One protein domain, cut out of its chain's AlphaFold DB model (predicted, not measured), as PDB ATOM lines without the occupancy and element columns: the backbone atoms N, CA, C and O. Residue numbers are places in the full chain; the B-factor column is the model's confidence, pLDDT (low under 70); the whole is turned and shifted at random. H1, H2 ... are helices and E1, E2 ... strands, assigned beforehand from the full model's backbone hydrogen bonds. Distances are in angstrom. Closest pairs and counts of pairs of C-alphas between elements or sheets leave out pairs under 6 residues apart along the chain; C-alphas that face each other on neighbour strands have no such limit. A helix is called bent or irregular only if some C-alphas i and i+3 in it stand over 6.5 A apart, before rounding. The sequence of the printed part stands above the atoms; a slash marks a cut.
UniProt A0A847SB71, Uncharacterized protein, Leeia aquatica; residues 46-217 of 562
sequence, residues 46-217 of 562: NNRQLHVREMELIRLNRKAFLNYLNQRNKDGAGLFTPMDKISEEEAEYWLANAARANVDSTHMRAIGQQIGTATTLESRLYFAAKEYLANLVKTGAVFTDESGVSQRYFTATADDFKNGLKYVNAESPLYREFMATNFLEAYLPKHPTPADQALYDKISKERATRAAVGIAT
ATOM      1  N   ASN A  46      30.581 -22.151 -20.543       44.88
ATOM      2  CA  ASN A  46      31.670 -22.676 -21.385       44.88
ATOM      3  C   ASN A  46      31.277 -23.775 -22.413       44.88
ATOM      4  O   ASN A  46      32.126 -24.596 -22.770       44.88
ATOM      5  N   ASN A  47      30.034 -23.827 -22.914       63.62
ATOM      6  CA  ASN A  47      29.577 -24.863 -23.865       63.62
ATOM      7  C   ASN A  47      28.639 -24.299 -24.954       63.62
ATOM      8  O   ASN A  47      27.735 -23.536 -24.645       63.62
ATOM      9  N   ARG A  48      28.782 -24.735 -26.214       82.12
ATOM     10  CA  ARG A  48      27.872 -24.385 -27.322       82.12
ATOM     11  C   ARG A  48      26.970 -25.572 -27.668       82.12
ATOM     12  O   ARG A  48      27.469 -26.693 -27.769       82.12
ATOM     13  N   GLN A  49      25.682 -25.347 -27.936       84.50
ATOM     14  CA  GLN A  49      24.836 -26.397 -28.518       84.50
ATOM     15  C   GLN A  49      25.117 -26.580 -30.015       84.50
ATOM     16  O   GLN A  49      25.628 -25.681 -30.690       84.50
ATOM     17  N   LEU A  50      24.763 -27.751 -30.550       88.12
ATOM     18  CA  LEU A  50      24.760 -27.962 -31.997       88.12
ATOM     19  C   LEU A  50      23.707 -27.057 -32.651       88.12
ATOM     20  O   LEU A  50      22.574 -26.952 -32.186       88.12
ATOM     21  N   HIS A  51      24.087 -26.417 -33.751       91.25
ATOM     22  CA  HIS A  51      23.187 -25.660 -34.608       91.25
ATOM     23  C   HIS A  51      22.262 -26.593 -35.388       91.25
ATOM     24  O   HIS A  51      22.610 -27.739 -35.676       91.25
ATOM     25  N   VAL A  52      21.101 -26.092 -35.810       87.44
ATOM     26  CA  VAL A  52      20.145 -26.885 -36.598       87.44
ATOM     27  C   VAL A  52      20.786 -27.395 -37.899       87.44
ATOM     28  O   VAL A  52      20.604 -28.562 -38.234       87.44
ATOM     29  N   ARG A  53      21.628 -26.596 -38.577       89.56
ATOM     30  CA  ARG A  53      22.373 -27.037 -39.777       89.56
ATOM     31  C   ARG A  53      23.362 -28.163 -39.490       89.56
ATOM     32  O   ARG A  53      23.549 -29.051 -40.314       89.56
ATOM     33  N   GLU A  54      23.983 -28.158 -38.316       90.31
ATOM     34  CA  GLU A  54      24.900 -29.219 -37.895       90.31
ATOM     35  C   GLU A  54      24.149 -30.532 -37.643       90.31
ATOM     36  O   GLU A  54      24.619 -31.592 -38.056       90.31
ATOM     37  N   MET A  55      22.948 -30.460 -37.058       92.38
ATOM     38  CA  MET A  55      22.040 -31.604 -36.895       92.38
ATOM     39  C   MET A  55      21.542 -32.147 -38.243       92.38
ATOM     40  O   MET A  55      21.537 -33.362 -38.449       92.38
ATOM     41  N   GLU A  56      21.174 -31.269 -39.187       90.69
ATOM     42  CA  GLU A  56      20.842 -31.650 -40.571       90.69
ATOM     43  C   GLU A  56      22.010 -32.394 -41.231       90.69
ATOM     44  O   GLU A  56      21.819 -33.481 -41.779       90.69
ATOM     45  N   LEU A  57      23.231 -31.855 -41.131       90.12
ATOM     46  CA  LEU A  57      24.422 -32.466 -41.717       90.12
ATOM     47  C   LEU A  57      24.713 -33.850 -41.112       90.12
ATOM     48  O   LEU A  57      25.032 -34.779 -41.854       90.12
ATOM     49  N   ILE A  58      24.550 -34.022 -39.796       92.62
ATOM     50  CA  ILE A  58      24.675 -35.327 -39.125       92.62
ATOM     51  C   ILE A  58      23.648 -36.328 -39.678       92.62
ATOM     52  O   ILE A  58      24.023 -37.428 -40.092       92.62
ATOM     53  N   ARG A  59      22.368 -35.937 -39.757       90.88
ATOM     54  CA  ARG A  59      21.286 -36.793 -40.277       90.88
ATOM     55  C   ARG A  59      21.507 -37.223 -41.719       90.88
ATOM     56  O   ARG A  59      21.327 -38.396 -42.039       90.88
ATOM     57  N   LEU A  60      21.931 -36.299 -42.578       91.81
ATOM     58  CA  LEU A  60      22.226 -36.581 -43.985       91.81
ATOM     59  C   LEU A  60      23.399 -37.560 -44.152       91.81
ATOM     60  O   LEU A  60      23.400 -38.362 -45.084       91.81
ATOM     61  N   ASN A  61      24.378 -37.537 -43.242       91.06
ATOM     62  CA  ASN A  61      25.589 -38.346 -43.359       91.06
ATOM     63  C   ASN A  61      25.540 -39.705 -42.643       91.06
ATOM     64  O   ASN A  61      26.444 -40.508 -42.861       91.06
ATOM     65  N   ARG A  62      24.506 -40.041 -41.857       91.00
ATOM     66  CA  ARG A  62      24.460 -41.321 -41.107       91.00
ATOM     67  C   ARG A  62      24.640 -42.571 -41.986       91.00
ATOM     68  O   ARG A  62      25.394 -43.470 -41.622       91.00
ATOM     69  N   LYS A  63      24.052 -42.589 -43.192       92.25
ATOM     70  CA  LYS A  63      24.245 -43.661 -44.195       92.25
ATOM     71  C   LYS A  63      25.673 -43.708 -44.740       92.25
ATOM     72  O   LYS A  63      26.257 -44.780 -44.874       92.25
ATOM     73  N   ALA A  64      26.246 -42.546 -45.048       92.69
ATOM     74  CA  ALA A  64      27.605 -42.441 -45.566       92.69
ATOM     75  C   ALA A  64      28.653 -42.812 -44.499       92.69
ATOM     76  O   ALA A  64      29.641 -43.470 -44.816       92.69
ATOM     77  N   PHE A  65      28.399 -42.482 -43.230       92.88
ATOM     78  CA  PHE A  65      29.210 -42.915 -42.096       92.88
ATOM     79  C   PHE A  65      29.111 -44.429 -41.857       92.88
ATOM     80  O   PHE A  65      30.141 -45.075 -41.677       92.88
ATOM     81  N   LEU A  66      27.916 -45.026 -41.949       89.75
ATOM     82  CA  LEU A  66      27.750 -46.482 -41.877       89.75
ATOM     83  C   LEU A  66      28.527 -47.201 -42.998       89.75
ATOM     84  O   LEU A  66      29.200 -48.200 -42.750       89.75
ATOM     85  N   ASN A  67      28.518 -46.658 -44.219       89.81
ATOM     86  CA  ASN A  67      29.340 -47.167 -45.323       89.81
ATOM     87  C   ASN A  67      30.849 -47.010 -45.063       89.81
ATOM     88  O   ASN A  67      31.614 -47.929 -45.353       89.81
ATOM     89  N   TYR A  68      31.280 -45.886 -44.485       90.00
ATOM     90  CA  TYR A  68      32.672 -45.656 -44.084       90.00
ATOM     91  C   TYR A  68      33.138 -46.647 -43.002       90.00
ATOM     92  O   TYR A  68      34.228 -47.208 -43.120       90.00
ATOM     93  N   LEU A  69      32.298 -46.935 -41.999       86.56
ATOM     94  CA  LEU A  69      32.550 -47.993 -41.016       86.56
ATOM     95  C   LEU A  69      32.715 -49.352 -41.718       86.56
ATOM     96  O   LEU A  69      33.741 -50.014 -41.544       86.56
ATOM     97  N   ASN A  70      31.750 -49.727 -42.568       83.94
ATOM     98  CA  ASN A  70      31.765 -50.986 -43.319       83.94
ATOM     99  C   ASN A  70      33.031 -51.157 -44.170       83.94
ATOM    100  O   ASN A  70      33.562 -52.264 -44.256       83.94
ATOM    101  N   GLN A  71      33.530 -50.080 -44.780       83.19
ATOM    102  CA  GLN A  71      34.779 -50.104 -45.538       83.19
ATOM    103  C   GLN A  71      35.992 -50.301 -44.618       83.19
ATOM    104  O   GLN A  71      36.760 -51.240 -44.808       83.19
ATOM    105  N   ARG A  72      36.094 -49.511 -43.540       79.50
ATOM    106  CA  ARG A  72      37.196 -49.589 -42.565       79.50
ATOM    107  C   ARG A  72      37.344 -50.973 -41.921       79.50
ATOM    108  O   ARG A  72      38.445 -51.342 -41.522       79.50
ATOM    109  N   ASN A  73      36.260 -51.746 -41.815       76.19
ATOM    110  CA  ASN A  73      36.325 -53.123 -41.320       76.19
ATOM    111  C   ASN A  73      36.864 -54.121 -42.359       76.19
ATOM    112  O   ASN A  73      37.543 -55.076 -41.986       76.19
ATOM    113  N   LYS A  74      36.578 -53.906 -43.652       74.88
ATOM    114  CA  LYS A  74      37.098 -54.733 -44.757       74.88
ATOM    115  C   LYS A  74      38.598 -54.542 -44.954       74.88
ATOM    116  O   LYS A  74      39.292 -55.515 -45.227       74.88
ATOM    117  N   ASP A  75      39.095 -53.325 -44.745       72.38
ATOM    118  CA  ASP A  75      40.500 -52.941 -44.957       72.38
ATOM    119  C   ASP A  75      41.467 -53.479 -43.875       72.38
ATOM    120  O   ASP A  75      42.530 -52.916 -43.626       72.38
ATOM    121  N   GLY A  76      41.106 -54.569 -43.187       58.38
ATOM    122  CA  GLY A  76      41.993 -55.291 -42.271       58.38
ATOM    123  C   GLY A  76      42.265 -54.613 -40.926       58.38
ATOM    124  O   GLY A  76      43.010 -55.162 -40.121       58.38
ATOM    125  N   ALA A  77      41.636 -53.471 -40.623       60.62
ATOM    126  CA  ALA A  77      41.857 -52.753 -39.363       60.62
ATOM    127  C   ALA A  77      41.431 -53.544 -38.103       60.62
ATOM    128  O   ALA A  77      41.758 -53.140 -36.989       60.62
ATOM    129  N   GLY A  78      40.680 -54.647 -38.251       54.44
ATOM    130  CA  GLY A  78      40.309 -55.553 -37.150       54.44
ATOM    131  C   GLY A  78      39.432 -54.912 -36.068       54.44
ATOM    132  O   GLY A  78      39.326 -55.422 -34.951       54.44
ATOM    133  N   LEU A  79      38.827 -53.760 -36.367       56.78
ATOM    134  CA  LEU A  79      38.193 -52.909 -35.368       56.78
ATOM    135  C   LEU A  79      36.811 -53.420 -34.921       56.78
ATOM    136  O   LEU A  79      36.355 -52.993 -33.864       56.78
ATOM    137  N   PHE A  80      36.137 -54.307 -35.667       58.34
ATOM    138  CA  PHE A  80      34.735 -54.641 -35.384       58.34
ATOM    139  C   PHE A  80      34.354 -56.101 -35.714       58.34
ATOM    140  O   PHE A  80      34.407 -56.537 -36.865       58.34
ATOM    141  N   THR A  81      33.868 -56.843 -34.709       50.44
ATOM    142  CA  THR A  81      32.956 -57.988 -34.917       50.44
ATOM    143  C   THR A  81      31.683 -57.504 -35.637       50.44
ATOM    144  O   THR A  81      31.418 -56.302 -35.627       50.44
ATOM    145  N   PRO A  82      30.944 -58.377 -36.349       53.41
ATOM    146  CA  PRO A  82      30.371 -58.016 -37.644       53.41
ATOM    147  C   PRO A  82      29.399 -56.826 -37.595       53.41
ATOM    148  O   PRO A  82      28.598 -56.663 -36.675       53.41
ATOM    149  N   MET A  83      29.531 -55.964 -38.609       53.31
ATOM    150  CA  MET A  83      28.843 -54.671 -38.720       53.31
ATOM    151  C   MET A  83      27.397 -54.759 -39.217       53.31
ATOM    152  O   MET A  83      26.738 -53.735 -39.363       53.31
ATOM    153  N   ASP A  84      26.870 -55.968 -39.405       56.47
ATOM    154  CA  ASP A  84      25.474 -56.244 -39.765       56.47
ATOM    155  C   ASP A  84      24.456 -55.770 -38.704       56.47
ATOM    156  O   ASP A  84      23.251 -55.917 -38.888       56.47
ATOM    157  N   LYS A  85      24.936 -55.199 -37.589       66.00
ATOM    158  CA  LYS A  85      24.153 -54.839 -36.400       66.00
ATOM    159  C   LYS A  85      24.109 -53.345 -36.081       66.00
ATOM    160  O   LYS A  85      23.349 -52.970 -35.193       66.00
ATOM    161  N   ILE A  86      24.883 -52.500 -36.772       77.00
ATOM    162  CA  ILE A  86      24.864 -51.047 -36.532       77.00
ATOM    163  C   ILE A  86      23.740 -50.419 -37.358       77.00
ATOM    164  O   ILE A  86      23.748 -50.447 -38.587       77.00
ATOM    165  N   SER A  87      22.768 -49.845 -36.656       86.31
ATOM    166  CA  SER A  87      21.604 -49.163 -37.244       86.31
ATOM    167  C   SER A  87      21.940 -47.752 -37.758       86.31
ATOM    168  O   SER A  87      22.897 -47.128 -37.294       86.31
ATOM    169  N   GLU A  88      21.135 -47.202 -38.678       85.44
ATOM    170  CA  GLU A  88      21.286 -45.801 -39.123       85.44
ATOM    171  C   GLU A  88      21.173 -44.815 -37.953       85.44
ATOM    172  O   GLU A  88      21.904 -43.830 -37.902       85.44
ATOM    173  N   GLU A  89      20.291 -45.091 -36.995       85.69
ATOM    174  CA  GLU A  89      20.079 -44.260 -35.812       85.69
ATOM    175  C   GLU A  89      21.244 -44.379 -34.814       85.69
ATOM    176  O   GLU A  89      21.497 -43.460 -34.041       85.69
ATOM    177  N   GLU A  90      21.979 -45.493 -34.822       83.44
ATOM    178  CA  GLU A  90      23.213 -45.640 -34.044       83.44
ATOM    179  C   GLU A  90      24.397 -44.942 -34.725       83.44
ATOM    180  O   GLU A  90      25.203 -44.300 -34.053       83.44
ATOM    181  N   ALA A  91      24.464 -44.974 -36.059       87.31
ATOM    182  CA  ALA A  91      25.392 -44.149 -36.825       87.31
ATOM    183  C   ALA A  91      25.128 -42.642 -36.600       87.31
ATOM    184  O   ALA A  91      26.072 -41.887 -36.368       87.31
ATOM    185  N   GLU A  92      23.858 -42.211 -36.593       88.88
ATOM    186  CA  GLU A  92      23.450 -40.841 -36.241       88.88
ATOM    187  C   GLU A  92      23.874 -40.479 -34.811       88.88
ATOM    188  O   GLU A  92      24.483 -39.430 -34.608       88.88
ATOM    189  N   TYR A  93      23.645 -41.372 -33.843       89.31
ATOM    190  CA  TYR A  93      24.051 -41.182 -32.450       89.31
ATOM    191  C   TYR A  93      25.566 -40.965 -32.296       89.31
ATOM    192  O   TYR A  93      25.986 -40.000 -31.649       89.31
ATOM    193  N   TRP A  94      26.411 -41.806 -32.904       90.69
ATOM    194  CA  TRP A  94      27.867 -41.657 -32.781       90.69
ATOM    195  C   TRP A  94      28.384 -40.383 -33.461       90.69
ATOM    196  O   TRP A  94      29.248 -39.706 -32.897       90.69
ATOM    197  N   LEU A  95      27.809 -39.993 -34.606       90.88
ATOM    198  CA  LEU A  95      28.073 -38.693 -35.232       90.88
ATOM    199  C   LEU A  95      27.632 -37.527 -34.334       90.88
ATOM    200  O   LEU A  95      28.399 -36.588 -34.146       90.88
ATOM    201  N   ALA A  96      26.438 -37.588 -33.738       90.94
ATOM    202  CA  ALA A  96      25.912 -36.543 -32.860       90.94
ATOM    203  C   ALA A  96      26.808 -36.303 -31.639       90.94
ATOM    204  O   ALA A  96      27.124 -35.159 -31.306       90.94
ATOM    205  N   ASN A  97      27.277 -37.380 -31.013       87.75
ATOM    206  CA  ASN A  97      28.175 -37.319 -29.867       87.75
ATOM    207  C   ASN A  97      29.574 -36.813 -30.252       87.75
ATOM    208  O   ASN A  97      30.124 -35.938 -29.583       87.75
ATOM    209  N   ALA A  98      30.138 -37.291 -31.365       88.12
ATOM    210  CA  ALA A  98      31.419 -36.799 -31.875       88.12
ATOM    211  C   ALA A  98      31.372 -35.303 -32.240       88.12
ATOM    212  O   ALA A  98      32.316 -34.567 -31.938       88.12
ATOM    213  N   ALA A  99      30.263 -34.852 -32.832       90.81
ATOM    214  CA  ALA A  99      30.002 -33.460 -33.181       90.81
ATOM    215  C   ALA A  99      29.853 -32.572 -31.942       90.81
ATOM    216  O   ALA A  99      30.530 -31.549 -31.833       90.81
ATOM    217  N   ARG A 100      29.010 -32.972 -30.977       86.81
ATOM    218  CA  ARG A 100      28.822 -32.230 -29.722       86.81
ATOM    219  C   ARG A 100      30.132 -32.143 -28.941       86.81
ATOM    220  O   ARG A 100      30.495 -31.067 -28.484       86.81
ATOM    221  N   ALA A 101      30.920 -33.216 -28.902       83.88
ATOM    222  CA  ALA A 101      32.241 -33.232 -28.272       83.88
ATOM    223  C   ALA A 101      33.306 -32.357 -28.968       83.88
ATOM    224  O   ALA A 101      34.422 -32.268 -28.460       83.88
ATOM    225  N   ASN A 102      33.027 -31.735 -30.121       85.25
ATOM    226  CA  ASN A 102      33.896 -30.692 -30.680       85.25
ATOM    227  C   ASN A 102      33.563 -29.284 -30.153       85.25
ATOM    228  O   ASN A 102      34.383 -28.380 -30.292       85.25
ATOM    229  N   VAL A 103      32.358 -29.074 -29.609       82.56
ATOM    230  CA  VAL A 103      31.796 -27.730 -29.355       82.56
ATOM    231  C   VAL A 103      31.225 -27.532 -27.947       82.56
ATOM    232  O   VAL A 103      30.956 -26.408 -27.529       82.56
ATOM    233  N   ASP A 104      31.112 -28.618 -27.191       79.69
ATOM    234  CA  ASP A 104      30.735 -28.678 -25.785       79.69
ATOM    235  C   ASP A 104      31.891 -29.360 -25.031       79.69
ATOM    236  O   ASP A 104      32.114 -30.574 -25.125       79.69
ATOM    237  N   SER A 105      32.674 -28.553 -24.306       69.75
ATOM    238  CA  SER A 105      33.864 -29.005 -23.567       69.75
ATOM    239  C   SER A 105      33.517 -29.957 -22.417       69.75
ATOM    240  O   SER A 105      34.367 -30.697 -21.910       69.75
ATOM    241  N   THR A 106      32.263 -29.922 -21.974       68.31
ATOM    242  CA  THR A 106      31.750 -30.704 -20.854       68.31
ATOM    243  C   THR A 106      31.248 -32.047 -21.355       68.31
ATOM    244  O   THR A 106      31.635 -33.073 -20.800       68.31
ATOM    245  N   HIS A 107      30.521 -32.070 -22.473       73.56
ATOM    246  CA  HIS A 107      30.178 -33.296 -23.184       73.56
ATOM    247  C   HIS A 107      31.431 -34.037 -23.667       73.56
ATOM    248  O   HIS A 107      31.502 -35.245 -23.484       73.56
ATOM    249  N   MET A 108      32.461 -33.342 -24.172       73.94
ATOM    250  CA  MET A 108      33.746 -33.969 -24.530       73.94
ATOM    251  C   MET A 108      34.385 -34.721 -23.347       73.94
ATOM    252  O   MET A 108      34.871 -35.841 -23.510       73.94
ATOM    253  N   ARG A 109      34.370 -34.121 -22.148       67.12
ATOM    254  CA  ARG A 109      34.887 -34.750 -20.922       67.12
ATOM    255  C   ARG A 109      33.990 -35.892 -20.446       67.12
ATOM    256  O   ARG A 109      34.506 -36.955 -20.115       67.12
ATOM    257  N   ALA A 110      32.672 -35.697 -20.457       64.25
ATOM    258  CA  ALA A 110      31.700 -36.706 -20.052       64.25
ATOM    259  C   ALA A 110      31.762 -37.948 -20.953       64.25
ATOM    260  O   ALA A 110      31.888 -39.060 -20.446       64.25
ATOM    261  N   ILE A 111      31.762 -37.781 -22.280       66.12
ATOM    262  CA  ILE A 111      31.848 -38.923 -23.191       66.12
ATOM    263  C   ILE A 111      33.203 -39.622 -23.107       66.12
ATOM    264  O   ILE A 111      33.240 -40.846 -23.130       66.12
ATOM    265  N   GLY A 112      34.299 -38.880 -22.902       62.25
ATOM    266  CA  GLY A 112      35.628 -39.452 -22.660       62.25
ATOM    267  C   GLY A 112      35.735 -40.298 -21.382       62.25
ATOM    268  O   GLY A 112      36.633 -41.126 -21.288       62.25
ATOM    269  N   GLN A 113      34.823 -40.121 -20.419       61.59
ATOM    270  CA  GLN A 113      34.689 -40.973 -19.227       61.59
ATOM    271  C   GLN A 113      33.706 -42.144 -19.426       61.59
ATOM    272  O   GLN A 113      33.746 -43.110 -18.664       61.59
ATOM    273  N   GLN A 114      32.810 -42.056 -20.415       59.72
ATOM    274  CA  GLN A 114      31.771 -43.054 -20.698       59.72
ATOM    275  C   GLN A 114      32.197 -44.091 -21.740       59.72
ATOM    276  O   GLN A 114      31.869 -45.270 -21.593       59.72
ATOM    277  N   ILE A 115      32.913 -43.677 -22.789       64.62
ATOM    278  CA  ILE A 115      33.554 -44.617 -23.712       64.62
ATOM    279  C   ILE A 115      34.672 -45.334 -22.956       64.62
ATOM    280  O   ILE A 115      35.426 -44.713 -22.209       64.62
ATOM    281  N   GLY A 116      34.737 -46.658 -23.099       60.62
ATOM    282  CA  GLY A 116      35.688 -47.478 -22.356       60.62
ATOM    283  C   GLY A 116      37.131 -47.318 -22.841       60.62
ATOM    284  O   GLY A 116      37.523 -46.323 -23.450       60.62
ATOM    285  N   THR A 117      37.943 -48.348 -22.607       71.56
ATOM    286  CA  THR A 117      39.284 -48.432 -23.199       71.56
ATOM    287  C   THR A 117      39.226 -48.302 -24.727       71.56
ATOM    288  O   THR A 117      38.233 -48.667 -25.353       71.56
ATOM    289  N   ALA A 118      40.325 -47.870 -25.358       69.06
ATOM    290  CA  ALA A 118      40.425 -47.720 -26.822       69.06
ATOM    291  C   ALA A 118      40.095 -49.002 -27.630       69.06
ATOM    292  O   ALA A 118      39.911 -48.963 -28.845       69.06
ATOM    293  N   THR A 119      40.021 -50.145 -26.948       69.38
ATOM    294  CA  THR A 119      39.661 -51.464 -27.469       69.38
ATOM    295  C   THR A 119      38.159 -51.777 -27.450       69.38
ATOM    296  O   THR A 119      37.767 -52.783 -28.042       69.38
ATOM    297  N   THR A 120      37.291 -50.986 -26.800       76.19
ATOM    298  CA  THR A 120      35.842 -51.277 -26.802       76.19
ATOM    299  C   THR A 120      35.184 -50.911 -28.134       76.19
ATOM    300  O   THR A 120      35.772 -50.240 -28.984       76.19
ATOM    301  N   LEU A 121      33.966 -51.407 -28.369       77.94
ATOM    302  CA  LEU A 121      33.196 -51.088 -29.575       77.94
ATOM    303  C   LEU A 121      32.859 -49.589 -29.623       77.94
ATOM    304  O   LEU A 121      33.095 -48.920 -30.621       77.94
ATOM    305  N   GLU A 122      32.387 -49.065 -28.498       77.12
ATOM    306  CA  GLU A 122      31.931 -47.691 -28.282       77.12
ATOM    307  C   GLU A 122      33.053 -46.681 -28.535       77.12
ATOM    308  O   GLU A 122      32.869 -45.715 -29.272       77.12
ATOM    309  N   SER A 123      34.245 -46.931 -27.981       77.94
ATOM    310  CA  SER A 123      35.410 -46.069 -28.200       77.94
ATOM    311  C   SER A 123      35.820 -46.047 -29.678       77.94
ATOM    312  O   SER A 123      36.054 -44.977 -30.242       77.94
ATOM    313  N   ARG A 124      35.819 -47.211 -30.345       80.88
ATOM    314  CA  ARG A 124      36.154 -47.325 -31.773       80.88
ATOM    315  C   ARG A 124      35.120 -46.644 -32.676       80.88
ATOM    316  O   ARG A 124      35.520 -45.974 -33.626       80.88
ATOM    317  N   LEU A 125      33.824 -46.739 -32.368       84.25
ATOM    318  CA  LEU A 125      32.761 -46.027 -33.094       84.25
ATOM    319  C   LEU A 125      32.835 -44.510 -32.887       84.25
ATOM    320  O   LEU A 125      32.764 -43.762 -33.861       84.25
ATOM    321  N   TYR A 126      33.061 -44.049 -31.653       87.62
ATOM    322  CA  TYR A 126      33.246 -42.629 -31.352       87.62
ATOM    323  C   TYR A 126      34.466 -42.035 -32.073       87.62
ATOM    324  O   TYR A 126      34.349 -40.994 -32.720       87.62
ATOM    325  N   PHE A 127      35.629 -42.694 -32.032       87.00
ATOM    326  CA  PHE A 127      36.817 -42.198 -32.735       87.00
ATOM    327  C   PHE A 127      36.671 -42.260 -34.261       87.00
ATOM    328  O   PHE A 127      37.085 -41.318 -34.941       87.00
ATOM    329  N   ALA A 128      36.013 -43.289 -34.806       87.75
ATOM    330  CA  ALA A 128      35.667 -43.333 -36.224       87.75
ATOM    331  C   ALA A 128      34.720 -42.184 -36.624       87.75
ATOM    332  O   ALA A 128      34.918 -41.576 -37.673       87.75
ATOM    333  N   ALA A 129      33.741 -41.833 -35.782       91.38
ATOM    334  CA  ALA A 129      32.860 -40.686 -36.004       91.38
ATOM    335  C   ALA A 129      33.622 -39.350 -35.942       91.38
ATOM    336  O   ALA A 129      33.421 -38.494 -36.802       91.38
ATOM    337  N   LYS A 130      34.551 -39.177 -34.990       89.81
ATOM    338  CA  LYS A 130      35.427 -37.989 -34.909       89.81
ATOM    339  C   LYS A 130      36.290 -37.835 -36.166       89.81
ATOM    340  O   LYS A 130      36.380 -36.734 -36.702       89.81
ATOM    341  N   GLU A 131      36.890 -38.921 -36.654       90.50
ATOM    342  CA  GLU A 131      37.692 -38.925 -37.885       90.50
ATOM    343  C   GLU A 131      36.835 -38.621 -39.124       90.50
ATOM    344  O   GLU A 131      37.208 -37.784 -39.947       90.50
ATOM    345  N   TYR A 132      35.661 -39.248 -39.227       91.50
ATOM    346  CA  TYR A 132      34.711 -39.016 -40.310       91.50
ATOM    347  C   TYR A 132      34.250 -37.553 -40.360       91.50
ATOM    348  O   TYR A 132      34.342 -36.923 -41.412       91.50
ATOM    349  N   LEU A 133      33.833 -36.977 -39.225       89.44
ATOM    350  CA  LEU A 133      33.442 -35.566 -39.147       89.44
ATOM    351  C   LEU A 133      34.606 -34.628 -39.477       89.44
ATOM    352  O   LEU A 133      34.412 -33.667 -40.217       89.44
ATOM    353  N   ALA A 134      35.818 -34.913 -38.991       88.62
ATOM    354  CA  ALA A 134      37.004 -34.130 -39.334       88.62
ATOM    355  C   ALA A 134      37.288 -34.157 -40.845       88.62
ATOM    356  O   ALA A 134      37.605 -33.123 -41.429       88.62
ATOM    357  N   ASN A 135      37.130 -35.310 -41.500       87.94
ATOM    358  CA  ASN A 135      37.260 -35.428 -42.953       87.94
ATOM    359  C   ASN A 135      36.124 -34.714 -43.707       87.94
ATOM    360  O   ASN A 135      36.392 -34.076 -44.722       87.94
ATOM    361  N   LEU A 136      34.894 -34.750 -43.187       84.94
ATOM    362  CA  LEU A 136      33.729 -34.066 -43.757       84.94
ATOM    363  C   LEU A 136      33.881 -32.531 -43.750       84.94
ATOM    364  O   LEU A 136      33.459 -31.879 -44.699       84.94
ATOM    365  N   VAL A 137      34.507 -31.950 -42.715       82.81
ATOM    366  CA  VAL A 137      34.680 -30.483 -42.587       82.81
ATOM    367  C   VAL A 137      36.049 -29.950 -43.030       82.81
ATOM    368  O   VAL A 137      36.232 -28.732 -43.100       82.81
ATOM    369  N   LYS A 138      37.008 -30.825 -43.376       76.12
ATOM    370  CA  LYS A 138      38.383 -30.464 -43.802       76.12
ATOM    371  C   LYS A 138      38.446 -29.477 -44.974       76.12
ATOM    372  O   LYS A 138      39.440 -28.775 -45.118       76.12
ATOM    373  N   THR A 139      37.395 -29.402 -45.786       60.62
ATOM    374  CA  THR A 139      37.250 -28.483 -46.928       60.62
ATOM    375  C   THR A 139      36.923 -27.037 -46.531       60.62
ATOM    376  O   THR A 139      36.747 -26.194 -47.406       60.62
ATOM    377  N   GLY A 140      36.831 -26.727 -45.233       65.44
ATOM    378  CA  GLY A 140      36.390 -25.413 -44.764       65.44
ATOM    379  C   GLY A 140      34.877 -25.233 -44.868       65.44
ATOM    380  O   GLY A 140      34.412 -24.118 -45.086       65.44
ATOM    381  N   ALA A 141      34.116 -26.323 -44.722       78.94
ATOM    382  CA  ALA A 141      32.660 -26.297 -44.744       78.94
ATOM    383  C   ALA A 141      32.115 -25.285 -43.718       78.94
ATOM    384  O   ALA A 141      32.380 -25.386 -42.514       78.94
ATOM    385  N   VAL A 142      31.328 -24.328 -44.210       87.50
ATOM    386  CA  VAL A 142      30.674 -23.285 -43.413       87.50
ATOM    387  C   VAL A 142      29.163 -23.284 -43.624       87.50
ATOM    388  O   VAL A 142      28.668 -23.708 -44.670       87.50
ATOM    389  N   PHE A 143      28.435 -22.779 -42.635       88.88
ATOM    390  CA  PHE A 143      27.024 -22.423 -42.730       88.88
ATOM    391  C   PHE A 143      26.820 -20.993 -42.231       88.88
ATOM    392  O   PHE A 143      27.564 -20.519 -41.377       88.88
ATOM    393  N   THR A 144      25.795 -20.315 -42.734       89.44
ATOM    394  CA  THR A 144      25.361 -19.029 -42.179       89.44
ATOM    395  C   THR A 144      24.319 -19.285 -41.092       89.44
ATOM    396  O   THR A 144      23.340 -19.995 -41.340       89.44
ATOM    397  N   ASP A 145      24.533 -18.741 -39.895       85.00
ATOM    398  CA  ASP A 145      23.580 -18.816 -38.783       85.00
ATOM    399  C   ASP A 145      22.414 -17.813 -38.927       85.00
ATOM    400  O   ASP A 145      22.376 -16.996 -39.851       85.00
ATOM    401  N   GLU A 146      21.439 -17.856 -38.015       81.62
ATOM    402  CA  GLU A 146      20.263 -16.974 -38.041       81.62
ATOM    403  C   GLU A 146      20.598 -15.483 -37.830       81.62
ATOM    404  O   GLU A 146      19.745 -14.628 -38.066       81.62
ATOM    405  N   SER A 147      21.823 -15.156 -37.400       81.25
ATOM    406  CA  SER A 147      22.323 -13.780 -37.279       81.25
ATOM    407  C   SER A 147      23.083 -13.293 -38.520       81.25
ATOM    408  O   SER A 147      23.534 -12.149 -38.553       81.25
ATOM    409  N   GLY A 148      23.198 -14.131 -39.556       86.81
ATOM    410  CA  GLY A 148      23.921 -13.813 -40.788       86.81
ATOM    411  C   GLY A 148      25.431 -14.050 -40.703       86.81
ATOM    412  O   GLY A 148      26.150 -13.684 -41.634       86.81
ATOM    413  N   VAL A 149      25.933 -14.654 -39.619       85.50
ATOM    414  CA  VAL A 149      27.369 -14.894 -39.426       85.50
ATOM    415  C   VAL A 149      27.756 -16.254 -40.003       85.50
ATOM    416  O   VAL A 149      27.061 -17.251 -39.817       85.50
ATOM    417  N   SER A 150      28.881 -16.294 -40.722       88.88
ATOM    418  CA  SER A 150      29.451 -17.530 -41.264       88.88
ATOM    419  C   SER A 150      30.183 -18.307 -40.168       88.88
ATOM    420  O   SER A 150      31.113 -17.793 -39.544       88.88
ATOM    421  N   GLN A 151      29.756 -19.545 -39.941       86.50
ATOM    422  CA  GLN A 151      30.229 -20.460 -38.905       86.50
ATOM    423  C   GLN A 151      30.820 -21.712 -39.550       86.50
ATOM    424  O   GLN A 151      30.288 -22.207 -40.541       86.50
ATOM    425  N   ARG A 152      31.891 -22.276 -38.984       88.81
ATOM    426  CA  ARG A 152      32.419 -23.581 -39.424       88.81
ATOM    427  C   ARG A 152      31.655 -24.717 -38.754       88.81
ATOM    428  O   ARG A 152      31.429 -24.676 -37.547       88.81
ATOM    429  N   TYR A 153      31.314 -25.754 -39.519       88.06
ATOM    430  CA  TYR A 153      30.668 -26.947 -38.968       88.06
ATOM    431  C   TYR A 153      31.525 -27.592 -37.868       88.06
ATOM    432  O   TYR A 153      32.743 -27.729 -38.000       88.06
ATOM    433  N   PHE A 154      30.866 -27.985 -36.778       88.81
ATOM    434  CA  PHE A 154      31.418 -28.668 -35.607       88.81
ATOM    435  C   PHE A 154      32.668 -27.997 -35.030       88.81
ATOM    436  O   PHE A 154      33.569 -28.676 -34.544       88.81
ATOM    437  N   THR A 155      32.729 -26.667 -35.095       85.06
ATOM    438  CA  THR A 155      33.821 -25.852 -34.557       85.06
ATOM    439  C   THR A 155      33.242 -24.860 -33.554       85.06
ATOM    440  O   THR A 155      32.224 -24.234 -33.833       85.06
ATOM    441  N   ALA A 156      33.882 -24.707 -32.395       79.56
ATOM    442  CA  ALA A 156      33.561 -23.659 -31.433       79.56
ATOM    443  C   ALA A 156      34.707 -22.644 -31.339       79.56
ATOM    444  O   ALA A 156      35.887 -23.000 -31.320       79.56
ATOM    445  N   THR A 157      34.340 -21.372 -31.288       78.19
ATOM    446  CA  THR A 157      35.207 -20.225 -31.019       78.19
ATOM    447  C   THR A 157      35.297 -19.954 -29.515       78.19
ATOM    448  O   THR A 157      34.470 -20.415 -28.729       78.19
ATOM    449  N   ALA A 158      36.271 -19.141 -29.096       72.06
ATOM    450  CA  ALA A 158      36.413 -18.734 -27.695       72.06
ATOM    451  C   ALA A 158      35.181 -17.982 -27.137       72.06
ATOM    452  O   ALA A 158      34.962 -17.987 -25.926       72.06
ATOM    453  N   ASP A 159      34.380 -17.347 -27.998       71.94
ATOM    454  CA  ASP A 159      33.156 -16.641 -27.608       71.94
ATOM    455  C   ASP A 159      31.913 -17.541 -27.603       71.94
ATOM    456  O   ASP A 159      30.972 -17.259 -26.864       71.94
ATOM    457  N   ASP A 160      31.912 -18.645 -28.360       69.12
ATOM    458  CA  ASP A 160      30.825 -19.632 -28.321       69.12
ATOM    459  C   ASP A 160      30.690 -20.280 -26.949       69.12
ATOM    460  O   ASP A 160      29.580 -20.538 -26.489       69.12
ATOM    461  N   PHE A 161      31.821 -20.511 -26.284       65.94
ATOM    462  CA  PHE A 161      31.838 -21.086 -24.949       65.94
ATOM    463  C   PHE A 161      31.126 -20.170 -23.940       65.94
ATOM    464  O   PHE A 161      30.309 -20.666 -23.174       65.94
ATOM    465  N   LYS A 162      31.301 -18.842 -24.026       66.31
ATOM    466  CA  LYS A 162      30.739 -17.839 -23.091       66.31
ATOM    467  C   LYS A 162      29.201 -17.760 -23.055       66.31
ATOM    468  O   LYS A 162      28.657 -16.931 -22.325       66.31
ATOM    469  N   ASN A 163      28.488 -18.557 -23.853       69.31
ATOM    470  CA  ASN A 163      27.031 -18.562 -23.928       69.31
ATOM    471  C   ASN A 163      26.476 -19.994 -24.058       69.31
ATOM    472  O   ASN A 163      26.214 -20.451 -25.171       69.31
ATOM    473  N   GLY A 164      26.207 -20.646 -22.917       64.44
ATOM    474  CA  GLY A 164      25.591 -21.983 -22.803       64.44
ATOM    475  C   GLY A 164      24.326 -22.208 -23.639       64.44
ATOM    476  O   GLY A 164      24.036 -23.321 -24.084       64.44
ATOM    477  N   LEU A 165      23.584 -21.126 -23.901       67.75
ATOM    478  CA  LEU A 165      22.329 -21.139 -24.651       67.75
ATOM    479  C   LEU A 165      22.508 -20.861 -26.153       67.75
ATOM    480  O   LEU A 165      21.514 -20.798 -26.885       67.75
ATOM    481  N   LYS A 166      23.742 -20.683 -26.646       75.75
ATOM    482  CA  LYS A 166      23.982 -20.426 -28.068       75.75
ATOM    483  C   LYS A 166      23.521 -21.628 -28.897       75.75
ATOM    484  O   LYS A 166      23.989 -22.749 -28.710       75.75
ATOM    485  N   TYR A 167      22.597 -21.345 -29.814       83.31
ATOM    486  CA  TYR A 167      21.889 -22.291 -30.682       83.31
ATOM    487  C   TYR A 167      20.893 -23.250 -30.007       83.31
ATOM    488  O   TYR A 167      20.402 -24.163 -30.667       83.31
ATOM    489  N   VAL A 168      20.480 -22.999 -28.755       81.19
ATOM    490  CA  VAL A 168      19.271 -23.639 -28.207       81.19
ATOM    491  C   VAL A 168      18.055 -23.180 -29.018       81.19
ATOM    492  O   VAL A 168      17.581 -22.053 -28.861       81.19
ATOM    493  N   ASN A 169      17.525 -24.054 -29.876       82.00
ATOM    494  CA  ASN A 169      16.377 -23.752 -30.730       82.00
ATOM    495  C   ASN A 169      15.181 -24.653 -30.392       82.00
ATOM    496  O   ASN A 169      14.749 -25.480 -31.190       82.00
ATOM    497  N   ALA A 170      14.615 -24.460 -29.199       81.50
ATOM    498  CA  ALA A 170      13.442 -25.205 -28.740       81.50
ATOM    499  C   ALA A 170      12.194 -25.029 -29.635       81.50
ATOM    500  O   ALA A 170      11.287 -25.850 -29.548       81.50
ATOM    501  N   GLU A 171      12.141 -24.013 -30.509       83.00
ATOM    502  CA  GLU A 171      11.053 -23.819 -31.485       83.00
ATOM    503  C   GLU A 171      11.182 -24.741 -32.711       83.00
ATOM    504  O   GLU A 171      10.168 -25.117 -33.300       83.00
ATOM    505  N   SER A 172      12.397 -25.176 -33.067       85.19
ATOM    506  CA  SER A 172      12.640 -26.096 -34.184       85.19
ATOM    507  C   SER A 172      12.221 -27.536 -33.837       85.19
ATOM    508  O   SER A 172      12.791 -28.124 -32.913       85.19
ATOM    509  N   PRO A 173      11.280 -28.159 -34.581       84.69
ATOM    510  CA  PRO A 173      10.914 -29.561 -34.370       84.69
ATOM    511  C   PRO A 173      12.104 -30.506 -34.560       84.69
ATOM    512  O   PRO A 173      12.272 -31.441 -33.784       84.69
ATOM    513  N   LEU A 174      12.972 -30.209 -35.538       87.31
ATOM    514  CA  LEU A 174      14.208 -30.952 -35.781       87.31
ATOM    515  C   LEU A 174      15.140 -30.895 -34.565       87.31
ATOM    516  O   LEU A 174      15.652 -31.930 -34.158       87.31
ATOM    517  N   TYR A 175      15.318 -29.723 -33.948       86.81
ATOM    518  CA  TYR A 175      16.129 -29.601 -32.732       86.81
ATOM    519  C   TYR A 175      15.536 -30.437 -31.590       86.81
ATOM    520  O   TYR A 175      16.246 -31.238 -30.984       86.81
ATOM    521  N   ARG A 176      14.224 -30.318 -31.328       85.69
ATOM    522  CA  ARG A 176      13.542 -31.095 -30.273       85.69
ATOM    523  C   ARG A 176      13.703 -32.601 -30.482       85.69
ATOM    524  O   ARG A 176      14.108 -33.305 -29.562       85.69
ATOM    525  N   GLU A 177      13.423 -33.087 -31.688       83.88
ATOM    526  CA  GLU A 177      13.522 -34.505 -32.037       83.88
ATOM    527  C   GLU A 177      14.972 -35.011 -31.991       83.88
ATOM    528  O   GLU A 177      15.227 -36.094 -31.462       83.88
ATOM    529  N   PHE A 178      15.933 -34.239 -32.506       85.75
ATOM    530  CA  PHE A 178      17.346 -34.612 -32.516       85.75
ATOM    531  C   PHE A 178      17.915 -34.696 -31.096       85.75
ATOM    532  O   PHE A 178      18.572 -35.682 -30.761       85.75
ATOM    533  N   MET A 179      17.624 -33.709 -30.243       82.69
ATOM    534  CA  MET A 179      18.089 -33.689 -28.853       82.69
ATOM    535  C   MET A 179      17.420 -34.783 -28.006       82.69
ATOM    536  O   MET A 179      18.093 -35.448 -27.215       82.69
ATOM    537  N   ALA A 180      16.131 -35.053 -28.235       76.19
ATOM    538  CA  ALA A 180      15.421 -36.177 -27.629       76.19
ATOM    539  C   ALA A 180      16.022 -37.534 -28.040       76.19
ATOM    540  O   ALA A 180      16.263 -38.388 -27.188       76.19
ATOM    541  N   THR A 181      16.290 -37.722 -29.336       80.19
ATOM    542  CA  THR A 181      16.732 -39.005 -29.911       80.19
ATOM    543  C   THR A 181      18.197 -39.316 -29.619       80.19
ATOM    544  O   THR A 181      18.523 -40.469 -29.348       80.19
ATOM    545  N   ASN A 182      19.074 -38.308 -29.660       80.00
ATOM    546  CA  ASN A 182      20.525 -38.497 -29.564       80.00
ATOM    547  C   ASN A 182      21.109 -38.170 -28.181       80.00
ATOM    548  O   ASN A 182      22.207 -38.637 -27.883       80.00
ATOM    549  N   PHE A 183      20.396 -37.425 -27.321       78.50
ATOM    550  CA  PHE A 183      20.887 -37.031 -25.986       78.50
ATOM    551  C   PHE A 183      19.870 -37.198 -24.839       78.50
ATOM    552  O   PHE A 183      20.209 -36.919 -23.690       78.50
ATOM    553  N   LEU A 184      18.639 -37.659 -25.114       72.75
ATOM    554  CA  LEU A 184      17.524 -37.698 -24.149       72.75
ATOM    555  C   LEU A 184      17.257 -36.337 -23.485       72.75
ATOM    556  O   LEU A 184      16.897 -36.269 -22.309       72.75
ATOM    557  N   GLU A 185      17.440 -35.242 -24.218       73.75
ATOM    558  CA  GLU A 185      17.141 -33.896 -23.733       73.75
ATOM    559  C   GLU A 185      15.769 -33.447 -24.241       73.75
ATOM    560  O   GLU A 185      15.477 -33.504 -25.435       73.75
ATOM    561  N   ALA A 186      14.907 -33.027 -23.315       73.56
ATOM    562  CA  ALA A 186      13.537 -32.624 -23.598       73.56
ATOM    563  C   ALA A 186      13.428 -31.094 -23.601       73.56
ATOM    564  O   ALA A 186      13.761 -30.439 -22.614       73.56
ATOM    565  N   TYR A 187      12.923 -30.535 -24.699       76.44
ATOM    566  CA  TYR A 187      12.718 -29.100 -24.879       76.44
ATOM    567  C   TYR A 187      11.264 -28.831 -25.272       76.44
ATOM    568  O   TYR A 187      10.744 -29.490 -26.170       76.44
ATOM    569  N   LEU A 188      10.626 -27.850 -24.631       72.62
ATOM    570  CA  LEU A 188       9.298 -27.354 -25.003       72.62
ATOM    571  C   LEU A 188       9.438 -26.039 -25.793       72.62
ATOM    572  O   LEU A 188      10.184 -25.158 -25.354       72.62
ATOM    573  N   PRO A 189       8.738 -25.874 -26.930       74.25
ATOM    574  CA  PRO A 189       8.622 -24.578 -27.599       74.25
ATOM    575  C   PRO A 189       7.741 -23.634 -26.763       74.25
ATOM    576  O   PRO A 189       7.021 -24.078 -25.866       74.25
ATOM    577  N   LYS A 190       7.730 -22.329 -27.067       79.00
ATOM    578  CA  LYS A 190       6.877 -21.363 -26.331       79.00
ATOM    579  C   LYS A 190       5.377 -21.634 -26.477       79.00
ATOM    580  O   LYS A 190       4.598 -21.242 -25.610       79.00
ATOM    581  N   HIS A 191       4.983 -22.283 -27.569       80.69
ATOM    582  CA  HIS A 191       3.605 -22.641 -27.886       80.69
ATOM    583  C   HIS A 191       3.543 -24.144 -28.213       80.69
ATOM    584  O   HIS A 191       3.555 -24.509 -29.389       80.69
ATOM    585  N   PRO A 192       3.561 -25.026 -27.195       80.31
ATOM    586  CA  PRO A 192       3.615 -26.468 -27.401       80.31
ATOM    587  C   PRO A 192       2.325 -26.996 -28.020       80.31
ATOM    588  O   PRO A 192       1.223 -26.728 -27.539       80.31
ATOM    589  N   THR A 193       2.473 -27.792 -29.076       81.25
ATOM    590  CA  THR A 193       1.385 -28.632 -29.574       81.25
ATOM    591  C   THR A 193       1.186 -29.842 -28.647       81.25
ATOM    592  O   THR A 193       2.100 -30.202 -27.897       81.25
ATOM    593  N   PRO A 194       0.044 -30.553 -28.721       84.81
ATOM    594  CA  PRO A 194      -0.131 -31.816 -28.000       84.81
ATOM    595  C   PRO A 194       0.953 -32.861 -28.322       84.81
ATOM    596  O   PRO A 194       1.314 -33.653 -27.456       84.81
ATOM    597  N   ALA A 195       1.512 -32.838 -29.539       76.62
ATOM    598  CA  ALA A 195       2.620 -33.708 -29.932       76.62
ATOM    599  C   ALA A 195       3.943 -33.316 -29.250       76.62
ATOM    600  O   ALA A 195       4.688 -34.197 -28.818       76.62
ATOM    601  N   ASP A 196       4.217 -32.016 -29.092       69.00
ATOM    602  CA  ASP A 196       5.395 -31.529 -28.361       69.00
ATOM    603  C   ASP A 196       5.320 -31.884 -26.876       69.00
ATOM    604  O   ASP A 196       6.309 -32.340 -26.304       69.00
ATOM    605  N   GLN A 197       4.139 -31.730 -26.267       76.44
ATOM    606  CA  GLN A 197       3.917 -32.118 -24.877       76.44
ATOM    607  C   GLN A 197       4.080 -33.634 -24.699       76.44
ATOM    608  O   GLN A 197       4.821 -34.067 -23.823       76.44
ATOM    609  N   ALA A 198       3.490 -34.449 -25.581       73.44
ATOM    610  CA  ALA A 198       3.638 -35.904 -25.533       73.44
ATOM    611  C   ALA A 198       5.100 -36.363 -25.713       73.44
ATOM    612  O   ALA A 198       5.538 -37.299 -25.037       73.44
ATOM    613  N   LEU A 199       5.876 -35.706 -26.585       70.75
ATOM    614  CA  LEU A 199       7.311 -35.964 -26.734       70.75
ATOM    615  C   LEU A 199       8.082 -35.567 -25.465       70.75
ATOM    616  O   LEU A 199       8.892 -36.354 -24.973       70.75
ATOM    617  N   TYR A 200       7.812 -34.383 -24.911       73.50
ATOM    618  CA  TYR A 200       8.441 -33.901 -23.682       73.50
ATOM    619  C   TYR A 200       8.159 -34.826 -22.489       73.50
ATOM    620  O   TYR A 200       9.088 -35.214 -21.778       73.50
ATOM    621  N   ASP A 201       6.904 -35.233 -22.303       71.25
ATOM    622  CA  ASP A 201       6.473 -36.118 -21.219       71.25
ATOM    623  C   ASP A 201       7.089 -37.515 -21.371       71.25
ATOM    624  O   ASP A 201       7.590 -38.085 -20.396       71.25
ATOM    625  N   LYS A 202       7.131 -38.048 -22.602       75.06
ATOM    626  CA  LYS A 202       7.800 -39.319 -22.917       75.06
ATOM    627  C   LYS A 202       9.278 -39.276 -22.529       75.06
ATOM    628  O   LYS A 202       9.729 -40.140 -21.780       75.06
ATOM    629  N   ILE A 203      10.027 -38.278 -23.003       68.38
ATOM    630  CA  ILE A 203      11.470 -38.176 -22.735       68.38
ATOM    631  C   ILE A 203      11.735 -37.880 -21.255       68.38
ATOM    632  O   ILE A 203      12.640 -38.474 -20.675       68.38
ATOM    633  N   SER A 204      10.916 -37.053 -20.600       64.62
ATOM    634  CA  SER A 204      11.028 -36.793 -19.158       64.62
ATOM    635  C   SER A 204      10.795 -38.061 -18.329       64.62
ATOM    636  O   SER A 204      11.555 -38.345 -17.401       64.62
ATOM    637  N   LYS A 205       9.810 -38.888 -18.706       64.50
ATOM    638  CA  LYS A 205       9.557 -40.200 -18.095       64.50
ATOM    639  C   LYS A 205      10.685 -41.195 -18.369       64.50
ATOM    640  O   LYS A 205      11.077 -41.930 -17.461       64.50
ATOM    641  N   GLU A 206      11.241 -41.216 -19.581       56.72
ATOM    642  CA  GLU A 206      12.413 -42.035 -19.909       56.72
ATOM    643  C   GLU A 206      13.652 -41.602 -19.115       56.72
ATOM    644  O   GLU A 206      14.339 -42.466 -18.577       56.72
ATOM    645  N   ARG A 207      13.907 -40.295 -18.962       57.88
ATOM    646  CA  ARG A 207      14.979 -39.755 -18.107       57.88
ATOM    647  C   ARG A 207      14.804 -40.185 -16.654       57.88
ATOM    648  O   ARG A 207      15.727 -40.766 -16.093       57.88
ATOM    649  N   ALA A 208      13.623 -39.971 -16.069       48.59
ATOM    650  CA  ALA A 208      13.335 -40.370 -14.690       48.59
ATOM    651  C   ALA A 208      13.505 -41.886 -14.484       48.59
ATOM    652  O   ALA A 208      14.124 -42.322 -13.515       48.59
ATOM    653  N   THR A 209      13.042 -42.695 -15.445       47.41
ATOM    654  CA  THR A 209      13.198 -44.157 -15.414       47.41
ATOM    655  C   THR A 209      14.668 -44.571 -15.536       47.41
ATOM    656  O   THR A 209      15.127 -45.430 -14.788       47.41
ATOM    657  N   ARG A 210      15.437 -43.965 -16.451       47.16
ATOM    658  CA  ARG A 210      16.865 -44.272 -16.649       47.16
ATOM    659  C   ARG A 210      17.721 -43.823 -15.470       47.16
ATOM    660  O   ARG A 210      18.654 -44.535 -15.126       47.16
ATOM    661  N   ALA A 211      17.393 -42.705 -14.832       42.31
ATOM    662  CA  ALA A 211      18.103 -42.244 -13.646       42.31
ATOM    663  C   ALA A 211      17.818 -43.157 -12.434       42.31
ATOM    664  O   ALA A 211      18.750 -43.591 -11.761       42.31
ATOM    665  N   ALA A 212      16.564 -43.596 -12.250       31.52
ATOM    666  CA  ALA A 212      16.221 -44.629 -11.267       31.52
ATOM    667  C   ALA A 212      16.933 -45.978 -11.531       31.52
ATOM    668  O   ALA A 212      17.414 -46.621 -10.601       31.52
ATOM    669  N   VAL A 213      17.059 -46.404 -12.795       32.38
ATOM    670  CA  VAL A 213      17.749 -47.657 -13.179       32.38
ATOM    671  C   VAL A 213      19.282 -47.539 -13.119       32.38
ATOM    672  O   VAL A 213      19.962 -48.519 -12.801       32.38
ATOM    673  N   GLY A 214      19.836 -46.351 -13.373       30.81
ATOM    674  CA  GLY A 214      21.270 -46.057 -13.284       30.81
ATOM    675  C   GLY A 214      21.817 -46.114 -11.855       30.81
ATOM    676  O   GLY A 214      22.981 -46.450 -11.667       30.81
ATOM    677  N   ILE A 215      20.963 -45.873 -10.855       29.34
ATOM    678  CA  ILE A 215      21.272 -46.092  -9.433       29.34
ATOM    679  C   ILE A 215      21.254 -47.595  -9.076       29.34
ATOM    680  O   ILE A 215      21.991 -48.023  -8.191       29.34
ATOM    681  N   ALA A 216      20.448 -48.406  -9.770       24.92
ATOM    682  CA  ALA A 216      20.169 -49.796  -9.393       24.92
ATOM    683  C   ALA A 216      21.029 -50.861 -10.107       24.92
ATOM    684  O   ALA A 216      21.191 -51.960  -9.581       24.92
ATOM    685  N   THR A 217      21.582 -50.586 -11.297       25.30
ATOM    686  CA  THR A 217      22.228 -51.638 -12.114       25.30
ATOM    687  C   THR A 217      23.482 -51.191 -12.865       25.30
ATOM    688  O   THR A 217      23.419 -50.710 -13.992       25.30
TER     689      THR A 217
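This is residues 46 to 217 of the 562 residues of an uncharacterized protein of Leeia aquatica (UniProt A0A847SB71). A cluster of crossed helices has H2 in its middle, with the bent helix H1, H4 and H6 packed round it, while a small hairpin of two short strands, E1 and E2, sits at one side. The long last helix, H7, runs nearly along H6 without clearly touching it, and residues 211 to 217, of which 211 to 216 belong to H7, stick out free of the rest. The printed part has 172 residues with seven named helices and two named strands, in the order H1 H2 H3 H4 E1 E2 H5 H6 H7; the class is mostly helix and the sheet, E1 - E2, is antiparallel. The whole is compact, with a radius of gyration of the C-alphas of 16.9 A and spans of 52 by 45 by 27 A.

E1 holds residues 142 to 144 and E2 residues 150 to 152. H1, residues 52 to 74, begins at C-alpha 52 (20.145, -26.885, -36.598); by its hydrogen bonds it was assigned as one helix, but it is bent, with C-alphas 60 and 63 lying 7.4 A apart. Its arms are H1a, residues 52 to 60, 12.4 A long, and H1b, residues 63 to 74, 17.0 A long. H2 is residues 88 to 100, 18.1 A; H3 residues 105 to 114, 14.5 A; H4 residues 121 to 137, 24.4 A; H5 residues 158 to 161; H6 residues 173 to 183, 15.0 A. H7, residues 194 to 216, measures 32.9 A and ends at C-alpha 216 (20.169, -49.796, -9.393).

E1 and E2 form a hairpin, antiparallel at 144 degrees, with N 143 and O 151 at 2.9 A and N 151 and O 143 at 2.8 A, within hydrogen-bond range. The closest C-alphas of E2 and H4, Arg 152 and Val 137, are 7.9 A apart. H2 is the hub. It touches H4 with residues 94 to 99 alone, closest at the C-alphas of Ala 98 and Lys 130, 5.2 A, at a steep tilt of 69 degrees, only just short of about perpendicular. H2 touches H6 about perpendicular, at 89 degrees, closest at the C-alphas of Tyr 93 and Asn 182, 5.3 A. H1a touches H2, closest at the C-alphas of Arg 59 and Glu 92, 6.1 A. H2 and H3 only just touch, with 3 pairs of C-alphas within 8 A, closest Arg 100 and His 107 at 6.8 A. H6 and H7 are close but not clearly touching, at a shallow tilt of 10 degrees, the same way; their closest C-alphas, Ala 180 and Ile 203, are 6.6 A apart. H5 touches no helix. In H1a, H1b, H2, H3, H4 and H6 every O i to N i+4 pair is within hydrogen-bond range; H7 has 18 of 19, and H5 is too short for such a pair.

The farthest C-alphas, Gly 76 and His 191, are 52.4 A apart. The printed part has no cut. The links from H1 to H2 and from H5 to H6 are long. The mean pLDDT of the printed part is 76.1; residues 76 to 85 and 203 to 217 are among those under 70.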